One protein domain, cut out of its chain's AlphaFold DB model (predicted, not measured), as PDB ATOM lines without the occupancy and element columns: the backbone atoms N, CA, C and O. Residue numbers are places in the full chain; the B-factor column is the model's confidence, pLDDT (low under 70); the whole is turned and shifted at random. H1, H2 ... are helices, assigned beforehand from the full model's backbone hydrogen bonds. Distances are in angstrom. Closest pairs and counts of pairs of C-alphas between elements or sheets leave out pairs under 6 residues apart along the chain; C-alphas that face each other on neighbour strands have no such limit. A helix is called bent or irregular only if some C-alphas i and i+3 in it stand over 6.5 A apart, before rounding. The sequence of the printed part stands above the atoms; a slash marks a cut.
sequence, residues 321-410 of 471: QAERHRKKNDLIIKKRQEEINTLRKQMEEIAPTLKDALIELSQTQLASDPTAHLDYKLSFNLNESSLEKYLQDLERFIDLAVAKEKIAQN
ATOM      1  N   GLN A 321      24.467  27.930  65.615       56.88
ATOM      2  CA  GLN A 321      24.161  27.956  64.187       56.88
ATOM      3  C   GLN A 321      25.311  28.544  63.366       56.88
ATOM      4  O   GLN A 321      25.660  27.960  62.345       56.88
ATOM      5  N   ALA A 322      25.952  29.625  63.818       58.78
ATOM      6  CA  ALA A 322      27.033  30.269  63.071       58.78
ATOM      7  C   ALA A 322      28.267  29.358  62.952       58.78
ATOM      8  O   ALA A 322      28.807  29.186  61.859       58.78
ATOM      9  N   GLU A 323      28.653  28.672  64.034       59.81
ATOM     10  CA  GLU A 323      29.723  27.668  63.975       59.81
ATOM     11  C   GLU A 323      29.344  26.436  63.143       59.81
ATOM     12  O   GLU A 323      30.187  25.904  62.420       59.81
ATOM     13  N   ARG A 324      28.085  25.973  63.194       62.38
ATOM     14  CA  ARG A 324      27.617  24.861  62.348       62.38
ATOM     15  C   ARG A 324      27.626  25.230  60.870       62.38
ATOM     16  O   ARG A 324      28.036  24.408  60.059       62.38
ATOM     17  N   HIS A 325      27.196  26.439  60.516       69.19
ATOM     18  CA  HIS A 325      27.247  26.927  59.140       69.19
ATOM     19  C   HIS A 325      28.684  27.108  58.667       69.19
ATOM     20  O   HIS A 325      29.002  26.679  57.564       69.19
ATOM     21  N   ARG A 326      29.574  27.628  59.519       73.81
ATOM     22  CA  ARG A 326      31.000  27.726  59.199       73.81
ATOM     23  C   ARG A 326      31.623  26.350  58.967       73.81
ATOM     24  O   ARG A 326      32.195  26.129  57.913       73.81
ATOM     25  N   LYS A 327      31.403  25.387  59.870       75.69
ATOM     26  CA  LYS A 327      31.883  24.002  59.705       75.69
ATOM     27  C   LYS A 327      31.304  23.326  58.460       75.69
ATOM     28  O   LYS A 327      32.029  22.624  57.764       75.69
ATOM     29  N   LYS A 328      30.017  23.538  58.155       79.44
ATOM     30  CA  LYS A 328      29.386  23.036  56.920       79.44
ATOM     31  C   LYS A 328      30.008  23.666  55.673       79.44
ATOM     32  O   LYS A 328      30.295  22.942  54.728       79.44
ATOM     33  N   ASN A 329      30.247  24.974  55.682       76.25
ATOM     34  CA  ASN A 329      30.888  25.670  54.571       76.25
ATOM     35  C   ASN A 329      32.340  25.215  54.396       76.25
ATOM     36  O   ASN A 329      32.735  24.917  53.277       76.25
ATOM     37  N   ASP A 330      33.097  25.050  55.481       83.75
ATOM     38  CA  ASP A 330      34.472  24.537  55.441       83.75
ATOM     39  C   ASP A 330      34.525  23.103  54.883       83.75
ATOM     40  O   ASP A 330      35.413  22.769  54.102       83.75
ATOM     41  N   LEU A 331      33.546  22.258  55.226       84.50
ATOM     42  CA  LEU A 331      33.387  20.914  54.654       84.50
ATOM     43  C   LEU A 331      33.077  20.955  53.151       84.50
ATOM     44  O   LEU A 331      33.658  20.187  52.387       84.50
ATOM     45  N   ILE A 332      32.189  21.855  52.718       89.88
ATOM     46  CA  ILE A 332      31.863  22.033  51.296       89.88
ATOM     47  C   ILE A 332      33.088  22.534  50.525       89.88
ATOM     48  O   ILE A 332      33.383  22.008  49.456       89.88
ATOM     49  N   ILE A 333      33.827  23.500  51.076       87.44
ATOM     50  CA  ILE A 333      35.046  24.042  50.464       87.44
ATOM     51  C   ILE A 333      36.100  22.942  50.316       87.44
ATOM     52  O   ILE A 333      36.656  22.789  49.232       87.44
ATOM     53  N   LYS A 334      36.330  22.126  51.355       90.56
ATOM     54  CA  LYS A 334      37.261  20.990  51.273       90.56
ATOM     55  C   LYS A 334      36.861  19.995  50.188       90.56
ATOM     56  O   LYS A 334      37.697  19.646  49.363       90.56
ATOM     57  N   LYS A 335      35.581  19.614  50.128       90.56
ATOM     58  CA  LYS A 335      35.087  18.681  49.107       90.56
ATOM     59  C   LYS A 335      35.255  19.235  47.688       90.56
ATOM     60  O   LYS A 335      35.700  18.524  46.797       90.56
ATOM     61  N   ARG A 336      34.944  20.519  47.473       88.62
ATOM     62  CA  ARG A 336      35.162  21.178  46.175       88.62
ATOM     63  C   ARG A 336      36.642  21.266  45.817       88.62
ATOM     64  O   ARG A 336      36.989  21.085  44.658       88.62
ATOM     65  N   GLN A 337      37.514  21.504  46.793       84.88
ATOM     66  CA  GLN A 337      38.955  21.526  46.559       84.88
ATOM     67  C   GLN A 337      39.492  20.139  46.183       84.88
ATOM     68  O   GLN A 337      40.343  20.041  45.305       84.88
ATOM     69  N   GLU A 338      38.977  19.074  46.800       88.75
ATOM     70  CA  GLU A 338      39.285  17.691  46.422       88.75
ATOM     71  C   GLU A 338      38.828  17.388  44.987       88.75
ATOM     72  O   GLU A 338      39.630  16.887  44.206       88.75
ATOM     73  N   GLU A 339      37.605  17.778  44.604       87.44
ATOM     74  CA  GLU A 339      37.088  17.646  43.226       87.44
ATOM     75  C   GLU A 339      37.933  18.434  42.203       87.44
ATOM     76  O   GLU A 339      38.217  17.950  41.109       87.44
ATOM     77  N   ILE A 340      38.386  19.643  42.550       84.81
ATOM     78  CA  ILE A 340      39.285  20.432  41.691       84.81
ATOM     79  C   ILE A 340      40.647  19.746  41.560       84.81
ATOM     80  O   ILE A 340      41.227  19.725  40.476       84.81
ATOM     81  N   ASN A 341      41.169  19.175  42.645       87.62
ATOM     82  CA  ASN A 341      42.456  18.489  42.626       87.62
ATOM     83  C   ASN A 341      42.393  17.187  41.810       87.62
ATOM     84  O   ASN A 341      43.345  16.889  41.091       87.62
ATOM     85  N   THR A 342      41.286  16.435  41.865       88.62
ATOM     86  CA  THR A 342      41.104  15.250  41.012       88.62
ATOM     87  C   THR A 342      41.000  15.634  39.539       88.62
ATOM     88  O   THR A 342      41.658  15.003  38.716       88.62
ATOM     89  N   LEU A 343      40.261  16.698  39.204       82.56
ATOM     90  CA  LEU A 343      40.185  17.215  37.832       82.56
ATOM     91  C   LEU A 343      41.546  17.698  37.320       82.56
ATOM     92  O   LEU A 343      41.925  17.374  36.201       82.56
ATOM     93  N   ARG A 344      42.318  18.416  38.145       82.69
ATOM     94  CA  ARG A 344      43.684  18.837  37.788       82.69
ATOM     95  C   ARG A 344      44.587  17.647  37.502       82.69
ATOM     96  O   ARG A 344      45.304  17.673  36.510       82.69
ATOM     97  N   LYS A 345      44.511  16.598  38.323       85.00
ATOM     98  CA  LYS A 345      45.282  15.371  38.107       85.00
ATOM     99  C   LYS A 345      44.894  14.683  36.792       85.00
ATOM    100  O   LYS A 345      45.770  14.285  36.039       85.00
ATOM    101  N   GLN A 346      43.599  14.610  36.476       82.00
ATOM    102  CA  GLN A 346      43.130  14.075  35.191       82.00
ATOM    103  C   GLN A 346      43.598  14.925  34.000       82.00
ATOM    104  O   GLN A 346      43.991  14.379  32.974       82.00
ATOM    105  N   MET A 347      43.604  16.255  34.128       75.31
ATOM    106  CA  MET A 347      44.153  17.139  33.092       75.31
ATOM    107  C   MET A 347      45.661  16.940  32.908       75.31
ATOM    108  O   MET A 347      46.135  16.948  31.776       75.31
ATOM    109  N   GLU A 348      46.407  16.736  33.993       78.56
ATOM    110  CA  GLU A 348      47.848  16.466  33.958       78.56
ATOM    111  C   GLU A 348      48.167  15.099  33.328       78.56
ATOM    112  O   GLU A 348      49.160  14.974  32.619       78.56
ATOM    113  N   GLU A 349      47.294  14.101  33.502       80.31
ATOM    114  CA  GLU A 349      47.395  12.788  32.848       80.31
ATOM    115  C   GLU A 349      47.069  12.848  31.339       80.31
ATOM    116  O   GLU A 349      47.734  12.185  30.543       80.31
ATOM    117  N   ILE A 350      46.092  13.666  30.920       79.31
ATOM    118  CA  ILE A 350      45.683  13.808  29.505       79.31
ATOM    119  C   ILE A 350      46.638  14.724  28.718       79.31
ATOM    120  O   ILE A 350      46.853  14.521  27.520       79.31
ATOM    121  N   ALA A 351      47.251  15.709  29.381       73.88
ATOM    122  CA  ALA A 351      48.195  16.658  28.791       73.88
ATOM    123  C   ALA A 351      49.296  16.020  27.926       73.88
ATOM    124  O   ALA A 351      49.418  16.413  26.763       73.88
ATOM    125  N   PRO A 352      50.086  15.046  28.421       78.81
ATOM    126  CA  PRO A 352      51.136  14.428  27.622       78.81
ATOM    127  C   PRO A 352      50.556  13.628  26.455       78.81
ATOM    128  O   PRO A 352      51.037  13.777  25.339       78.81
ATOM    129  N   THR A 353      49.469  12.875  26.661       75.62
ATOM    130  CA  THR A 353      48.861  12.075  25.583       75.62
ATOM    131  C   THR A 353      48.328  12.933  24.441       75.62
ATOM    132  O   THR A 353      48.473  12.575  23.277       75.62
ATOM    133  N   LEU A 354      47.749  14.094  24.760       72.25
ATOM    134  CA  LEU A 354      47.211  15.011  23.763       72.25
ATOM    135  C   LEU A 354      48.339  15.754  23.038       72.25
ATOM    136  O   LEU A 354      48.277  15.934  21.823       72.25
ATOM    137  N   LYS A 355      49.396  16.132  23.768       74.06
ATOM    138  CA  LYS A 355      50.610  16.715  23.193       74.06
ATOM    139  C   LYS A 355      51.288  15.749  22.218       74.06
ATOM    140  O   LYS A 355      51.642  16.162  21.117       74.06
ATOM    141  N   ASP A 356      51.439  14.487  22.607       75.56
ATOM    142  CA  ASP A 356      52.082  13.460  21.788       75.56
ATOM    143  C   ASP A 356      51.234  13.131  20.549       75.56
ATOM    144  O   ASP A 356      51.770  13.108  19.442       75.56
ATOM    145  N   ALA A 357      49.907  13.010  20.695       70.44
ATOM    146  CA  ALA A 357      48.991  12.800  19.570       70.44
ATOM    147  C   ALA A 357      48.990  13.974  18.572       70.44
ATOM    148  O   ALA A 357      49.026  13.757  17.363       70.44
ATOM    149  N   LEU A 358      48.996  15.225  19.050       68.75
ATOM    150  CA  LEU A 358      49.109  16.408  18.185       68.75
ATOM    151  C   LEU A 358      50.461  16.470  17.466       68.75
ATOM    152  O   LEU A 358      50.524  16.824  16.288       68.75
ATOM    153  N   ILE A 359      51.546  16.109  18.156       70.62
ATOM    154  CA  ILE A 359      52.881  16.015  17.562       70.62
ATOM    155  C   ILE A 359      52.895  14.958  16.453       70.62
ATOM    156  O   ILE A 359      53.342  15.268  15.349       70.62
ATOM    157  N   GLU A 360      52.372  13.762  16.708       69.12
ATOM    158  CA  GLU A 360      52.338  12.663  15.742       69.12
ATOM    159  C   GLU A 360      51.470  13.011  14.523       69.12
ATOM    160  O   GLU A 360      51.917  12.878  13.383       69.12
ATOM    161  N   LEU A 361      50.283  13.588  14.740       63.62
ATOM    162  CA  LEU A 361      49.386  14.021  13.663       63.62
ATOM    163  C   LEU A 361      49.983  15.161  12.827       63.62
ATOM    164  O   LEU A 361      49.883  15.128  11.598       63.62
ATOM    165  N   SER A 362      50.680  16.116  13.454       61.34
ATOM    166  CA  SER A 362      51.365  17.215  12.752       61.34
ATOM    167  C   SER A 362      52.556  16.765  11.892       61.34
ATOM    168  O   SER A 362      52.938  17.478  10.966       61.34
ATOM    169  N   GLN A 363      53.139  15.592  12.171       63.34
ATOM    170  CA  GLN A 363      54.238  15.008  11.389       63.34
ATOM    171  C   GLN A 363      53.749  14.205  10.173       63.34
ATOM    172  O   GLN A 363      54.531  13.928   9.260       63.34
ATOM    173  N   THR A 364      52.465  13.841  10.123       62.78
ATOM    174  CA  THR A 364      51.879  13.172   8.954       62.78
ATOM    175  C   THR A 364      51.626  14.160   7.804       62.78
ATOM    176  O   THR A 364      51.456  15.360   8.012       62.78
ATOM    177  N   GLN A 365      51.552  13.671   6.557       52.53
ATOM    178  CA  GLN A 365      51.291  14.476   5.341       52.53
ATOM    179  C   GLN A 365      49.853  15.060   5.258       52.53
ATOM    180  O   GLN A 365      49.258  15.136   4.179       52.53
ATOM    181  N   LEU A 366      49.237  15.372   6.396       54.47
ATOM    182  CA  LEU A 366      47.904  15.962   6.551       54.47
ATOM    183  C   LEU A 366      47.954  17.385   7.129       54.47
ATOM    184  O   LEU A 366      46.916  18.031   7.241       54.47
ATOM    185  N   ALA A 367      49.141  17.893   7.470       48.91
ATOM    186  CA  ALA A 367      49.297  19.242   7.995       48.91
ATOM    187  C   ALA A 367      49.039  20.307   6.915       48.91
ATOM    188  O   ALA A 367      49.690  20.334   5.872       48.91
ATOM    189  N   SER A 368      48.097  21.212   7.195       52.94
ATOM    190  CA  SER A 368      47.864  22.411   6.382       52.94
ATOM    191  C   SER A 368      48.878  23.527   6.673       52.94
ATOM    192  O   SER A 368      49.064  24.371   5.806       52.94
ATOM    193  N   ASP A 369      49.525  23.522   7.849       54.50
ATOM    194  CA  ASP A 369      50.541  24.502   8.263       54.50
ATOM    195  C   ASP A 369      51.806  23.795   8.803       54.50
ATOM    196  O   ASP A 369      51.739  23.118   9.833       54.50
ATOM    197  N   PRO A 370      52.981  23.958   8.159       54.50
ATOM    198  CA  PRO A 370      54.247  23.336   8.577       54.50
ATOM    199  C   PRO A 370      54.796  23.817   9.933       54.50
ATOM    200  O   PRO A 370      55.717  23.211  10.478       54.50
ATOM    201  N   THR A 371      54.274  24.923  10.470       56.12
ATOM    202  CA  THR A 371      54.742  25.574  11.706       56.12
ATOM    203  C   THR A 371      54.000  25.122  12.962       56.12
ATOM    204  O   THR A 371      54.535  25.278  14.059       56.12
ATOM    205  N   ALA A 372      52.822  24.498  12.830       57.12
ATOM    206  CA  ALA A 372      51.998  24.073  13.967       57.12
ATOM    207  C   ALA A 372      52.727  23.065  14.881       57.12
ATOM    208  O   ALA A 372      52.615  23.122  16.103       57.12
ATOM    209  N   HIS A 373      53.575  22.207  14.303       57.41
ATOM    210  CA  HIS A 373      54.410  21.261  15.049       57.41
ATOM    211  C   HIS A 373      55.353  21.947  16.061       57.41
ATOM    212  O   HIS A 373      55.613  21.409  17.139       57.41
ATOM    213  N   LEU A 374      55.867  23.139  15.736       54.69
ATOM    214  CA  LEU A 374      56.771  23.889  16.615       54.69
ATOM    215  C   LEU A 374      56.013  24.534  17.782       54.69
ATOM    216  O   LEU A 374      56.501  24.491  18.914       54.69
ATOM    217  N   ASP A 375      54.800  25.032  17.535       63.22
ATOM    218  CA  ASP A 375      53.943  25.650  18.554       63.22
ATOM    219  C   ASP A 375      53.485  24.636  19.616       63.22
ATOM    220  O   ASP A 375      53.519  24.931  20.817       63.22
ATOM    221  N   TYR A 376      53.145  23.406  19.210       66.69
ATOM    222  CA  TYR A 376      52.803  22.324  20.147       66.69
ATOM    223  C   TYR A 376      54.019  21.809  20.936       66.69
ATOM    224  O   TYR A 376      53.885  21.328  22.064       66.69
ATOM    225  N   LYS A 377      55.231  21.925  20.374       59.75
ATOM    226  CA  LYS A 377      56.469  21.474  21.026       59.75
ATOM    227  C   LYS A 377      56.973  22.462  22.084       59.75
ATOM    228  O   LYS A 377      57.458  22.018  23.126       59.75
ATOM    229  N   LEU A 378      56.847  23.766  21.827       61.72
ATOM    230  CA  LEU A 378      57.363  24.845  22.682       61.72
ATOM    231  C   LEU A 378      56.358  25.347  23.728       61.72
ATOM    232  O   LEU A 378      56.764  25.684  24.837       61.72
ATOM    233  N   SER A 379      55.063  25.381  23.410       57.41
ATOM    234  CA  SER A 379      54.045  26.018  24.257       57.41
ATOM    235  C   SER A 379      52.771  25.181  24.345       57.41
ATOM    236  O   SER A 379      51.715  25.577  23.857       57.41
ATOM    237  N   PHE A 380      52.871  24.014  24.982       62.16
ATOM    238  CA  PHE A 380      51.698  23.221  25.337       62.16
ATOM    239  C   PHE A 380      51.241  23.582  26.751       62.16
ATOM    240  O   PHE A 380      51.909  23.235  27.725       62.16
ATOM    241  N   ASN A 381      50.125  24.301  26.865       64.12
ATOM    242  CA  ASN A 381      49.505  24.611  28.150       64.12
ATOM    243  C   ASN A 381      47.996  24.376  28.046       64.12
ATOM    244  O   ASN A 381      47.378  24.845  27.096       64.12
ATOM    245  N   LEU A 382      47.407  23.639  28.989       62.91
ATOM    246  CA  LEU A 382      45.982  23.297  28.976       62.91
ATOM    247  C   LEU A 382      45.171  24.300  29.803       62.91
ATOM    248  O   LEU A 382      44.744  24.016  30.919       62.91
ATOM    249  N   ASN A 383      44.939  25.475  29.230       68.94
ATOM    250  CA  ASN A 383      43.911  26.415  29.676       68.94
ATOM    251  C   ASN A 383      42.641  26.264  28.819       68.94
ATOM    252  O   ASN A 383      42.700  25.715  27.722       68.94
ATOM    253  N   GLU A 384      41.503  26.776  29.288       65.56
ATOM    254  CA  GLU A 384      40.193  26.643  28.621       65.56
ATOM    255  C   GLU A 384      40.215  27.108  27.151       65.56
ATOM    256  O   GLU A 384      39.801  26.371  26.262       65.56
ATOM    257  N   SER A 385      40.834  28.259  26.870       66.31
ATOM    258  CA  SER A 385      40.976  28.799  25.508       66.31
ATOM    259  C   SER A 385      41.956  28.022  24.621       66.31
ATOM    260  O   SER A 385      41.787  27.945  23.406       66.31
ATOM    261  N   SER A 386      43.000  27.442  25.208       67.56
ATOM    262  CA  SER A 386      43.972  26.611  24.485       67.56
ATOM    263  C   SER A 386      43.457  25.194  24.237       67.56
ATOM    264  O   SER A 386      43.762  24.629  23.195       67.56
ATOM    265  N   LEU A 387      42.649  24.636  25.147       70.56
ATOM    266  CA  LEU A 387      42.012  23.330  24.977       70.56
ATOM    267  C   LEU A 387      41.033  23.361  23.803       70.56
ATOM    268  O   LEU A 387      41.051  22.449  22.988       70.56
ATOM    269  N   GLU A 388      40.230  24.420  23.691       73.62
ATOM    270  CA  GLU A 388      39.308  24.604  22.567       73.62
ATOM    271  C   GLU A 388      40.060  24.660  21.231       73.62
ATOM    272  O   GLU A 388      39.706  23.948  20.292       73.62
ATOM    273  N   LYS A 389      41.177  25.400  21.182       74.06
ATOM    274  CA  LYS A 389      42.053  25.440  20.004       74.06
ATOM    275  C   LYS A 389      42.635  24.060  19.668       74.06
ATOM    276  O   LYS A 389      42.588  23.643  18.516       74.06
ATOM    277  N   TYR A 390      43.148  23.328  20.659       75.44
ATOM    278  CA  TYR A 390      43.719  21.993  20.446       75.44
ATOM    279  C   TYR A 390      42.676  20.952  20.022       75.44
ATOM    280  O   TYR A 390      42.981  20.091  19.202       75.44
ATOM    281  N   LEU A 391      41.452  21.027  20.550       73.56
ATOM    282  CA  LEU A 391      40.349  20.153  20.146       73.56
ATOM    283  C   LEU A 391      39.881  20.460  18.725       73.56
ATOM    284  O   LEU A 391      39.655  19.528  17.963       73.56
ATOM    285  N   GLN A 392      39.809  21.738  18.349       76.12
ATOM    286  CA  GLN A 392      39.486  22.147  16.984       76.12
ATOM    287  C   GLN A 392      40.542  21.658  15.981       76.12
ATOM    288  O   GLN A 392      40.203  21.170  14.901       76.12
ATOM    289  N   ASP A 393      41.822  21.752  16.346       71.88
ATOM    290  CA  ASP A 393      42.914  21.236  15.523       71.88
ATOM    291  C   ASP A 393      42.829  19.702  15.394       71.88
ATOM    292  O   ASP A 393      42.947  19.176  14.288       71.88
ATOM    293  N   LEU A 394      42.546  18.977  16.488       71.50
ATOM    294  CA  LEU A 394      42.330  17.523  16.468       71.50
ATOM    295  C   LEU A 394      41.123  17.108  15.625       71.50
ATOM    296  O   LEU A 394      41.246  16.179  14.833       71.50
ATOM    297  N   GLU A 395      39.981  17.780  15.764       77.00
ATOM    298  CA  GLU A 395      38.773  17.510  14.975       77.00
ATOM    299  C   GLU A 395      39.064  17.675  13.484       77.00
ATOM    300  O   GLU A 395      38.790  16.780  12.688       77.00
ATOM    301  N   ARG A 396      39.774  18.745  13.113       72.81
ATOM    302  CA  ARG A 396      40.222  18.956  11.736       72.81
ATOM    303  C   ARG A 396      41.169  17.855  11.249       72.81
ATOM    304  O   ARG A 396      41.062  17.431  10.096       72.81
ATOM    305  N   PHE A 397      42.109  17.394  12.081       70.19
ATOM    306  CA  PHE A 397      42.992  16.276  11.722       70.19
ATOM    307  C   PHE A 397      42.211  14.970  11.541       70.19
ATOM    308  O   PHE A 397      42.490  14.233  10.593       70.19
ATOM    309  N   ILE A 398      41.223  14.703  12.399       71.62
ATOM    310  CA  ILE A 398      40.336  13.538  12.305       71.62
ATOM    311  C   ILE A 398      39.505  13.613  11.022       71.62
ATOM    312  O   ILE A 398      39.496  12.654  10.256       71.62
ATOM    313  N   ASP A 399      38.891  14.757  10.723       76.62
ATOM    314  CA  ASP A 399      38.107  14.964   9.503       76.62
ATOM    315  C   ASP A 399      38.946  14.749   8.241       76.62
ATOM    316  O   ASP A 399      38.501  14.112   7.284       76.62
ATOM    317  N   LEU A 400      40.191  15.234   8.237       70.38
ATOM    318  CA  LEU A 400      41.121  15.040   7.125       70.38
ATOM    319  C   LEU A 400      41.599  13.583   7.005       70.38
ATOM    320  O   LEU A 400      41.750  13.085   5.885       70.38
ATOM    321  N   ALA A 401      41.820  12.887   8.123       65.50
ATOM    322  CA  ALA A 401      42.160  11.465   8.130       65.50
ATOM    323  C   ALA A 401      40.995  10.613   7.601       65.50
ATOM    324  O   ALA A 401      41.192   9.803   6.693       65.50
ATOM    325  N   VAL A 402      39.773  10.875   8.073       71.31
ATOM    326  CA  VAL A 402      38.536  10.238   7.598       71.31
ATOM    327  C   VAL A 402      38.299  10.550   6.120       71.31
ATOM    328  O   VAL A 402      37.909   9.667   5.358       71.31
ATOM    329  N   ALA A 403      38.577  11.776   5.669       65.94
ATOM    330  CA  ALA A 403      38.496  12.129   4.256       65.94
ATOM    331  C   ALA A 403      39.504  11.333   3.410       65.94
ATOM    332  O   ALA A 403      39.125  10.808   2.364       65.94
ATOM    333  N   LYS A 404      40.762  11.181   3.854       65.38
ATOM    334  CA  LYS A 404      41.759  10.356   3.143       65.38
ATOM    335  C   LYS A 404      41.373   8.878   3.109       65.38
ATOM    336  O   LYS A 404      41.525   8.248   2.064       65.38
ATOM    337  N   GLU A 405      40.850   8.335   4.203       62.28
ATOM    338  CA  GLU A 405      40.389   6.946   4.264       62.28
ATOM    339  C   GLU A 405      39.176   6.710   3.346       62.28
ATOM    340  O   GLU A 405      39.151   5.745   2.582       62.28
ATOM    341  N   LYS A 406      38.220   7.646   3.312       56.69
ATOM    342  CA  LYS A 406      37.059   7.598   2.403       56.69
ATOM    343  C   LYS A 406      37.441   7.762   0.928       56.69
ATOM    344  O   LYS A 406      36.857   7.096   0.074       56.69
ATOM    345  N   ILE A 407      38.448   8.589   0.622       61.34
ATOM    346  CA  ILE A 407      39.034   8.701  -0.728       61.34
ATOM    347  C   ILE A 407      39.714   7.384  -1.126       61.34
ATOM    348  O   ILE A 407      39.556   6.937  -2.259       61.34
ATOM    349  N   ALA A 408      40.421   6.726  -0.202       58.03
ATOM    350  CA  ALA A 408      41.041   5.426  -0.452       58.03
ATOM    351  C   ALA A 408      40.010   4.293  -0.659       58.03
ATOM    352  O   ALA A 408      40.296   3.337  -1.379       58.03
ATOM    353  N   GLN A 409      38.809   4.408  -0.077       60.47
ATOM    354  CA  GLN A 409      37.727   3.416  -0.175       60.47
ATOM    355  C   GLN A 409      36.693   3.684  -1.294       60.47
ATOM    356  O   GLN A 409      35.757   2.901  -1.442       60.47
ATOM    357  N   ASN A 410      36.847   4.737  -2.116       53.34
ATOM    358  CA  ASN A 410      35.911   5.101  -3.200       53.34
ATOM    359  C   ASN A 410      34.433   5.189  -2.751       53.34
ATOM    360  O   ASN A 410      33.528   4.718  -3.442       53.34
TER     361      ASN A 410
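This is residues 321 to 410 of the 471 residues of an uncharacterized protein of Paramecium tetraurelia (UniProt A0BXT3). Look first for one long helix, H1, whose residues 321 to 346 stick out as a free arm; at its far end short H2 folds back on arm H1b, and H3 slants past H1b. The printed part has 90 residues with three named helices, H1, H2, H3, and is all helix. It is extended, radius of gyration of the C-alphas 20.5 A, spanning 71 by 32 by 19 A.

Find C-alpha 321 at (24.161, 27.956, 64.187), where H1, residues 321 to 363, begins. By its hydrogen bonds it was assigned as one helix, but it is bent: C-alphas 349 and 352 are 6.6 A apart. Arm H1a, residues 321 to 349, runs 41.9 A; H1b is residues 352 to 363. H2 is residues 372 to 378. H3, residues 384 to 408, runs 36.0 A to C-alpha 408 at (41.041, 5.426, -0.452).

H1b and H2 touch as a helical hairpin, closest at the C-alphas of Ser 362 and His 373, 5.6 A. H3 is close to H1b but not clearly touching, closest at C-alphas 361 and 397, 7.1 A, at a steep tilt of 46 degrees. Every O i to N i+4 pair is within hydrogen-bond range in H1a, H1b, H2 and H3.

The printed part has no cut and no long link; pLDDT is under 70 in 42 residues, among them 360 to 386.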